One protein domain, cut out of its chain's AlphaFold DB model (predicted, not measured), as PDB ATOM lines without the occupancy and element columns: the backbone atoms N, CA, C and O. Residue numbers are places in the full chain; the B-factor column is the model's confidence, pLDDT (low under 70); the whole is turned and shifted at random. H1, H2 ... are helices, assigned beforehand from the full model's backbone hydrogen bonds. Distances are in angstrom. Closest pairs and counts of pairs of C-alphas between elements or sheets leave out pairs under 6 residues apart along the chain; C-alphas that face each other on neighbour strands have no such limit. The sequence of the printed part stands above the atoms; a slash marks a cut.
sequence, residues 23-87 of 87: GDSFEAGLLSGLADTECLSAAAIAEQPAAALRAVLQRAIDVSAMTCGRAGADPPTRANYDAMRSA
ATOM      1  N   GLY A  23     208.206 209.798  95.859       98.31
ATOM      2  CA  GLY A  23     207.245 209.650  94.759       98.31
ATOM      3  C   GLY A  23     206.365 210.887  94.578       98.31
ATOM      4  O   GLY A  23     206.265 211.408  93.471       98.31
ATOM      5  N   ASP A  24     205.823 211.425  95.672       98.56
ATOM      6  CA  ASP A  24     205.030 212.662  95.641       98.56
ATOM      7  C   ASP A  24     205.877 213.849  95.153       98.56
ATOM      8  O   ASP A  24     205.421 214.695  94.388       98.56
ATOM      9  N   SER A  25     207.154 213.880  95.547       98.44
ATOM     10  CA  SER A  25     208.132 214.876  95.099       98.44
ATOM     11  C   SER A  25     208.449 214.738  93.609       98.44
ATOM     12  O   SER A  25     208.537 215.743  92.904       98.44
ATOM     13  N   PHE A  26     208.570 213.504  93.105       98.56
ATOM     14  CA  PHE A  26     208.705 213.239  91.673       98.56
ATOM     15  C   PHE A  26     207.490 213.774  90.908       98.56
ATOM     16  O   PHE A  26     207.649 214.511  89.935       98.56
ATOM     17  N   GLU A  27     206.275 213.460  91.363       98.12
ATOM     18  CA  GLU A  27     205.039 213.918  90.726       98.12
ATOM     19  C   GLU A  27     204.910 215.449  90.762       98.12
ATOM     20  O   GLU A  27     204.612 216.068  89.739       98.12
ATOM     21  N   ALA A  28     205.231 216.086  91.892       98.00
ATOM     22  CA  ALA A  28     205.256 217.541  92.010       98.00
ATOM     23  C   ALA A  28     206.288 218.181  91.065       98.00
ATOM     24  O   ALA A  28     205.991 219.184  90.411       98.00
ATOM     25  N   GLY A  29     207.485 217.597  90.949       97.94
ATOM     26  CA  GLY A  29     208.521 218.042  90.017       97.94
ATOM     27  C   GLY A  29     208.094 217.899  88.552       97.94
ATOM     28  O   GLY A  29     208.285 218.832  87.768       97.94
ATOM     29  N   LEU A  30     207.453 216.780  88.202       97.56
ATOM     30  CA  LEU A  30     206.885 216.516  86.878       97.56
ATOM     31  C   LEU A  30     205.806 217.548  86.528       97.56
ATOM     32  O   LEU A  30     205.922 218.242  85.517       97.56
ATOM     33  N   LEU A  31     204.789 217.698  87.379       97.12
ATOM     34  CA  LEU A  31     203.684 218.631  87.154       97.12
ATOM     35  C   LEU A  31     204.163 220.084  87.135       97.12
ATOM     36  O   LEU A  31     203.741 220.852  86.273       97.12
ATOM     37  N   SER A  32     205.085 220.466  88.021       96.94
ATOM     38  CA  SER A  32     205.668 221.809  88.004       96.94
ATOM     39  C   SER A  32     206.505 222.064  86.750       96.94
ATOM     40  O   SER A  32     206.536 223.201  86.287       96.94
ATOM     41  N   GLY A  33     207.211 221.064  86.219       96.19
ATOM     42  CA  GLY A  33     207.967 221.204  84.974       96.19
ATOM     43  C   GLY A  33     207.050 221.343  83.760       96.19
ATOM     44  O   GLY A  33     207.282 222.214  82.928       96.19
ATOM     45  N   LEU A  34     205.974 220.552  83.701       96.69
ATOM     46  CA  LEU A  34     204.933 220.690  82.677       96.69
ATOM     47  C   LEU A  34     204.216 222.041  82.766       96.69
ATOM     48  O   LEU A  34     203.897 222.626  81.736       96.69
ATOM     49  N   ALA A  35     203.971 222.547  83.977       95.88
ATOM     50  CA  ALA A  35     203.376 223.864  84.182       95.88
ATOM     51  C   ALA A  35     204.271 224.987  83.635       95.88
ATOM     52  O   ALA A  35     203.765 225.879  82.960       95.88
ATOM     53  N   ASP A  36     205.589 224.910  83.857       93.81
ATOM     54  CA  ASP A  36     206.556 225.886  83.332       93.81
ATOM     55  C   ASP A  36     206.595 225.908  81.790       93.81
ATOM     56  O   ASP A  36     206.978 226.918  81.204       93.81
ATOM     57  N   THR A  37     206.199 224.813  81.130       91.25
ATOM     58  CA  THR A  37     206.097 224.715  79.665       91.25
ATOM     59  C   THR A  37     204.658 224.811  79.152       91.25
ATOM     60  O   THR A  37     204.407 224.476  77.997       91.25
ATOM     61  N   GLU A  38     203.697 225.197  79.999       92.81
ATOM     62  CA  GLU A  38     202.262 225.287  79.674       92.81
ATOM     63  C   GLU A  38     201.649 223.970  79.129       92.81
ATOM     64  O   GLU A  38     200.635 223.959  78.432       92.81
ATOM     65  N   CYS A  39     202.235 222.821  79.481       94.81
ATOM     66  CA  CYS A  39     201.896 221.489  78.969       94.81
ATOM     67  C   CYS A  39     201.091 220.637  79.969       94.81
ATOM     68  O   CYS A  39     201.413 219.477  80.217       94.81
ATOM     69  N   LEU A  40     200.019 221.185  80.546       94.50
ATOM     70  CA  LEU A  40     199.202 220.511  81.575       94.50
ATOM     71  C   LEU A  40     197.975 219.762  81.024       94.50
ATOM     72  O   LEU A  40     196.984 219.561  81.725       94.50
ATOM     73  N   SER A  41     198.016 219.340  79.761       94.44
ATOM     74  CA  SER A  41     196.965 218.512  79.163       94.44
ATOM     75  C   SER A  41     197.561 217.340  78.397       94.44
ATOM     76  O   SER A  41     198.655 217.438  77.846       94.44
ATOM     77  N   ALA A  42     196.818 216.235  78.309       91.19
ATOM     78  CA  ALA A  42     197.259 215.060  77.560       91.19
ATOM     79  C   ALA A  42     197.556 215.378  76.082       91.19
ATOM     80  O   ALA A  42     198.485 214.809  75.515       91.19
ATOM     81  N   ALA A  43     196.797 216.297  75.473       92.12
ATOM     82  CA  ALA A  43     197.038 216.752  74.105       92.12
ATOM     83  C   ALA A  43     198.353 217.538  73.998       92.12
ATOM     84  O   ALA A  43     199.187 217.203  73.166       92.12
ATOM     85  N   ALA A  44     198.575 218.506  74.895       92.56
ATOM     86  CA  ALA A  44     199.807 219.296  74.907       92.56
ATOM     87  C   ALA A  44     201.050 218.422  75.136       92.56
ATOM     88  O   ALA A  44     202.059 218.611  74.466       92.56
ATOM     89  N   ILE A  45     200.966 217.429  76.029       91.81
ATOM     90  CA  ILE A  45     202.046 216.462  76.282       91.81
ATOM     91  C   ILE A  45     202.327 215.612  75.036       91.81
ATOM     92  O   ILE A  45     203.488 215.380  74.708       91.81
ATOM     93  N   ALA A  46     201.287 215.157  74.330       89.25
ATOM     94  CA  ALA A  46     201.430 214.313  73.143       89.25
ATOM     95  C   ALA A  46     202.090 215.030  71.950       89.25
ATOM     96  O   ALA A  46     202.609 214.364  71.058       89.25
ATOM     97  N   GLU A  47     202.067 216.363  71.933       89.62
ATOM     98  CA  GLU A  47     202.702 217.192  70.904       89.62
ATOM     99  C   GLU A  47     204.150 217.579  71.250       89.62
ATOM    100  O   GLU A  47     204.861 218.115  70.398       89.62
ATOM    101  N   GLN A  48     204.617 217.301  72.475       89.38
ATOM    102  CA  GLN A  48     205.979 217.643  72.879       89.38
ATOM    103  C   GLN A  48     207.021 216.708  72.253       89.38
ATOM    104  O   GLN A  48     206.845 215.487  72.250       89.38
ATOM    105  N   PRO A  49     208.170 217.244  71.800       88.69
ATOM    106  CA  PRO A  49     209.292 216.409  71.406       88.69
ATOM    107  C   PRO A  49     209.853 215.669  72.626       88.69
ATOM    108  O   PRO A  49     209.917 216.219  73.730       88.69
ATOM    109  N   ALA A  50     210.368 214.456  72.417       88.50
ATOM    110  CA  ALA A  50     210.955 213.645  73.484       88.50
ATOM    111  C   ALA A  50     212.021 214.399  74.300       88.50
ATOM    112  O   ALA A  50     212.088 214.247  75.516       88.50
ATOM    113  N   ALA A  51     212.817 215.267  73.666       89.25
ATOM    114  CA  ALA A  51     213.809 216.092  74.357       89.25
ATOM    115  C   ALA A  51     213.194 217.032  75.415       89.25
ATOM    116  O   ALA A  51     213.766 217.184  76.494       89.25
ATOM    117  N   ALA A  52     212.022 217.619  75.143       90.06
ATOM    118  CA  ALA A  52     211.320 218.473  76.102       90.06
ATOM    119  C   ALA A  52     210.786 217.646  77.280       90.06
ATOM    120  O   ALA A  52     210.993 218.008  78.439       90.06
ATOM    121  N   LEU A  53     210.200 216.478  76.998       92.00
ATOM    122  CA  LEU A  53     209.732 215.558  78.038       92.00
ATOM    123  C   LEU A  53     210.884 215.035  78.907       92.00
ATOM    124  O   LEU A  53     210.734 214.933  80.122       92.00
ATOM    125  N   ARG A  54     212.064 214.777  78.326       94.81
ATOM    126  CA  ARG A  54     213.269 214.398  79.086       94.81
ATOM    127  C   ARG A  54     213.700 215.487  80.067       94.81
ATOM    128  O   ARG A  54     214.081 215.153  81.182       94.81
ATOM    129  N   ALA A  55     213.622 216.765  79.697       94.56
ATOM    130  CA  ALA A  55     213.973 217.862  80.604       94.56
ATOM    131  C   ALA A  55     213.005 217.962  81.797       94.56
ATOM    132  O   ALA A  55     213.431 218.170  82.934       94.56
ATOM    133  N   VAL A  56     211.710 217.761  81.549       96.06
ATOM    134  CA  VAL A  56     210.686 217.715  82.601       96.06
ATOM    135  C   VAL A  56     210.886 216.499  83.516       96.06
ATOM    136  O   VAL A  56     210.834 216.634  84.737       96.06
ATOM    137  N   LEU A  57     211.171 215.324  82.950       96.81
ATOM    138  CA  LEU A  57     211.475 214.118  83.726       96.81
ATOM    139  C   LEU A  57     212.757 214.275  84.547       96.81
ATOM    140  O   LEU A  57     212.790 213.843  85.693       96.81
ATOM    141  N   GLN A  58     213.783 214.942  84.010       97.31
ATOM    142  CA  GLN A  58     215.002 215.220  84.766       97.31
ATOM    143  C   GLN A  58     214.703 216.071  86.004       97.31
ATOM    144  O   GLN A  58     215.169 215.737  87.086       97.31
ATOM    145  N   ARG A  59     213.857 217.106  85.886       97.31
ATOM    146  CA  ARG A  59     213.390 217.871  87.055       97.31
ATOM    147  C   ARG A  59     212.719 216.972  88.092       97.31
ATOM    148  O   ARG A  59     212.996 217.107  89.278       97.31
ATOM    149  N   ALA A  60     211.820 216.089  87.661       98.38
ATOM    150  CA  ALA A  60     211.119 215.174  88.560       98.38
ATOM    151  C   ALA A  60     212.096 214.263  89.326       98.38
ATOM    152  O   ALA A  60     211.969 214.098  90.540       98.38
ATOM    153  N   ILE A  61     213.110 213.734  88.632       98.44
ATOM    154  CA  ILE A  61     214.181 212.922  89.224       98.44
ATOM    155  C   ILE A  61     214.994 213.743  90.227       98.44
ATOM    156  O   ILE A  61     215.204 213.286  91.348       98.44
ATOM    157  N   ASP A  62     215.418 214.948  89.851       97.94
ATOM    158  CA  ASP A  62     216.222 215.830  90.698       97.94
ATOM    159  C   ASP A  62     215.477 216.177  91.999       97.94
ATOM    160  O   ASP A  62     216.017 216.030  93.093       97.94
ATOM    161  N   VAL A  63     214.205 216.576  91.892       98.44
ATOM    162  CA  VAL A  63     213.349 216.913  93.041       98.44
ATOM    163  C   VAL A  63     213.148 215.697  93.951       98.44
ATOM    164  O   VAL A  63     213.279 215.822  95.166       98.44
ATOM    165  N   SER A  64     212.901 214.515  93.379       98.56
ATOM    166  CA  SER A  64     212.793 213.256  94.128       98.56
ATOM    167  C   SER A  64     214.090 212.910  94.868       98.56
ATOM    168  O   SER A  64     214.069 212.599  96.058       98.56
ATOM    169  N   ALA A  65     215.235 213.037  94.195       98.25
ATOM    170  CA  ALA A  65     216.544 212.756  94.768       98.25
ATOM    171  C   ALA A  65     216.904 213.734  95.899       98.25
ATOM    172  O   ALA A  65     217.435 213.318  96.928       98.25
ATOM    173  N   MET A  66     216.566 215.020  95.753       97.94
ATOM    174  CA  MET A  66     216.729 216.012  96.819       97.94
ATOM    175  C   MET A  66     215.891 215.668  98.056       97.94
ATOM    176  O   MET A  66     216.396 215.820  99.167       97.94
ATOM    177  N   THR A  67     214.654 215.188  97.878       98.44
ATOM    178  CA  THR A  67     213.811 214.711  98.988       98.44
ATOM    179  C   THR A  67     214.440 213.501  99.671       98.44
ATOM    180  O   THR A  67     214.492 213.459 100.895       98.44
ATOM    181  N   CYS A  68     215.007 212.559  98.905       98.56
ATOM    182  CA  CYS A  68     215.670 211.386  99.482       98.56
ATOM    183  C   CYS A  68     216.886 211.728 100.367       98.56
ATOM    184  O   CYS A  68     217.292 210.936 101.218       98.56
ATOM    185  N   GLY A  69     217.491 212.902 100.171       97.81
ATOM    186  CA  GLY A  69     218.595 213.402 100.993       97.81
ATOM    187  C   GLY A  69     218.161 214.053 102.311       97.81
ATOM    188  O   GLY A  69     218.995 214.643 102.998       97.81
ATOM    189  N   ARG A  70     216.868 214.014 102.659       97.25
ATOM    190  CA  ARG A  70     216.292 214.676 103.838       97.25
ATOM    191  C   ARG A  70     215.370 213.724 104.591       97.25
ATOM    192  O   ARG A  70     214.894 212.745 104.038       97.25
ATOM    193  N   ALA A  71     215.153 213.988 105.876       97.88
ATOM    194  CA  ALA A  71     214.295 213.148 106.708       97.88
ATOM    195  C   ALA A  71     212.807 213.457 106.465       97.88
ATOM    196  O   ALA A  71     212.398 214.616 106.561       97.88
ATOM    197  N   GLY A  72     211.993 212.421 106.240       97.38
ATOM    198  CA  GLY A  72     210.565 212.547 105.950       97.38
ATOM    199  C   GLY A  72     210.250 213.159 104.578       97.38
ATOM    200  O   GLY A  72     211.124 213.371 103.743       97.38
ATOM    201  N   ALA A  73     208.969 213.472 104.357       97.38
ATOM    202  CA  ALA A  73     208.499 214.128 103.137       97.38
ATOM    203  C   ALA A  73     208.817 215.639 103.153       97.38
ATOM    204  O   ALA A  73     207.930 216.461 103.382       97.38
ATOM    205  N   ASP A  74     210.085 215.991 102.921       97.44
ATOM    206  CA  ASP A  74     210.574 217.377 102.830       97.44
ATOM    207  C   ASP A  74     211.036 217.734 101.400       97.44
ATOM    208  O   ASP A  74     212.239 217.732 101.108       97.44
ATOM    209  N   PRO A  75     210.103 218.018 100.466       96.62
ATOM    210  CA  PRO A  75     210.460 218.385  99.102       96.62
ATOM    211  C   PRO A  75     211.192 219.736  99.031       96.62
ATOM    212  O   PRO A  75     210.910 220.657  99.805       96.62
ATOM    213  N   PRO A  76     212.105 219.928  98.061       97.62
ATOM    214  CA  PRO A  76     212.735 221.222  97.848       97.62
ATOM    215  C   PRO A  76     211.718 222.279  97.399       97.62
ATOM    216  O   PRO A  76     210.811 222.023  96.607       97.62
ATOM    217  N   THR A  77     211.922 223.519  97.841       97.06
ATOM    218  CA  THR A  77     211.265 224.679  97.231       97.06
ATOM    219  C   THR A  77     211.832 224.933  95.830       97.06
ATOM    220  O   THR A  77     212.934 224.486  95.502       97.06
ATOM    221  N   ARG A  78     211.131 225.736  95.018       95.50
ATOM    222  CA  ARG A  78     211.646 226.173  93.709       95.50
ATOM    223  C   ARG A  78     213.024 226.833  93.809       95.50
ATOM    224  O   ARG A  78     213.917 226.472  93.058       95.50
ATOM    225  N   ALA A  79     213.216 227.724  94.782       96.81
ATOM    226  CA  ALA A  79     214.503 228.384  94.995       96.81
ATOM    227  C   ALA A  79     215.629 227.383  95.311       96.81
ATOM    228  O   ALA A  79     216.733 227.522  94.793       96.81
ATOM    229  N   ASN A  80     215.347 226.350  96.118       95.62
ATOM    230  CA  ASN A  80     216.322 225.298  96.419       95.62
ATOM    231  C   ASN A  80     216.701 224.503  95.161       95.62
ATOM    232  O   ASN A  80     217.877 224.213  94.950       95.62
ATOM    233  N   TYR A  81     215.711 224.148  94.339       96.00
ATOM    234  CA  TYR A  81     215.929 223.419  93.090       96.00
ATOM    235  C   TYR A  81     216.727 224.247  92.067       96.00
ATOM    236  O   TYR A  81     217.699 223.755  91.493       96.00
ATOM    237  N   ASP A  82     216.376 225.521  91.883       94.81
ATOM    238  CA  ASP A  82     217.064 226.412  90.941       94.81
ATOM    239  C   ASP A  82     218.527 226.657  91.360       94.81
ATOM    240  O   ASP A  82     219.425 226.687  90.511       94.81
ATOM    241  N   ALA A  83     218.786 226.764  92.668       94.50
ATOM    242  CA  ALA A  83     220.140 226.859  93.209       94.50
ATOM    243  C   ALA A  83     220.966 225.594  92.919       94.50
ATOM    244  O   ALA A  83     222.119 225.707  92.513       94.50
ATOM    245  N   MET A  84     220.373 224.402  93.064       90.81
ATOM    246  CA  MET A  84     221.032 223.131  92.741       90.81
ATOM    247  C   MET A  84     221.376 223.029  91.248       90.81
ATOM    248  O   MET A  84     222.470 222.605  90.904       90.81
ATOM    249  N   ARG A  85     220.472 223.445  90.351       88.38
ATOM    250  CA  ARG A  85     220.709 223.410  88.895       88.38
ATOM    251  C   ARG A  85     221.763 224.391  88.391       88.38
ATOM    252  O   ARG A  85     222.213 224.253  87.254       88.38
ATOM    253  N   SER A  86     222.070 225.408  89.188       84.25
ATOM    254  CA  SER A  86     223.040 226.451  88.850       84.25
ATOM    255  C   SER A  86     224.448 226.147  89.380       84.25
ATOM    256  O   SER A  86     225.371 226.900  89.069       84.25
ATOM    257  N   ALA A  87     224.591 225.095  90.192       64.44
ATOM    258  CA  ALA A  87     225.848 224.614  90.767       64.44
ATOM    259  C   ALA A  87     226.499 223.548  89.874       64.44
ATOM    260  O   ALA A  87     227.749 223.532  89.829       64.44
TER     261      ALA A  87
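What this domain is: This is residues 23 to 87 of the 87 residues of the protein "Carbohydrate kinase" of Nocardioidaceae bacterium (UniProt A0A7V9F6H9). Two helices, H3 and H1, cross near their middles as a slanted X, running opposite ways, with the long H3 making most of the longest axis. The short H2 lies near the end of this pair where H3 begins, and H4 is set about perpendicular to H3 nearer its other end, close to it but not clearly touching. The printed part has 65 residues with four named helices, H1, H2, H3 and H4 in chain order, and no named strand; the class is all helix. The whole is compact, with a radius of gyration of the C-alphas of 12.2 A, and elongated in outline, spanning 37 by 24 by 16 A.

Where its parts are: Find C-alpha 50 at (210.955, 213.645, 73.484); from there H3, residues 50 to 68, runs 26.5 A to C-alpha 68 at (215.670, 211.386, 99.482). Go back to Gly 23 at (207.245, 209.650, 94.759), where H1 begins; it holds residues 23 to 36 and measures 19.9 A from first to last C-alpha. Between these two helices look for H2, residues 42 to 46, which is 6.1 A long. After H3 comes H4, residues 78 to 85, 10.6 A long, which ends with C-alpha 85 at (220.709, 223.410, 88.895).

How they stand to each other: Start from H3 and look at Ala 60: its C-alpha is 4.1 A from that of Gly 29, the closest pair between H3 and H1. These two helices touch, with 27 pairs of C-alphas within 8 A. They stand at a steep tilt of 41 degrees and run opposite ways. H4 is close to H3 but not clearly touching; their closest C-alphas are those of Val 63 and Tyr 81, 7.0 A apart. The lines of H3 and H4 are about perpendicular, at 74 degrees. H2 is also close to H3 but not clearly touching, its closest C-alphas being those of Ile 45 and Leu 53, 7.9 A apart. H1 and H2 are only just apart, at 8.2 A. H4 is apart from both H1 and H2. Along the backbone of H1, H2, H3 and H4, every O i to N i+4 pair is within hydrogen-bond range.

The domain as a whole: The two C-alphas farthest apart are those of Glu 47 and Ala 71, at 37.9 A; from Gly 23 to Ala 87 the C-alphas are 24.2 A apart. The printed part has no cut, and residue 87 is the chain's last. The links from H1 to H2 and from H2 to H3 are tight, the link from H3 to H4 is short, and no link is long. The mean pLDDT of the printed part is 94.7, and residue 87 is the one printed residue under 70.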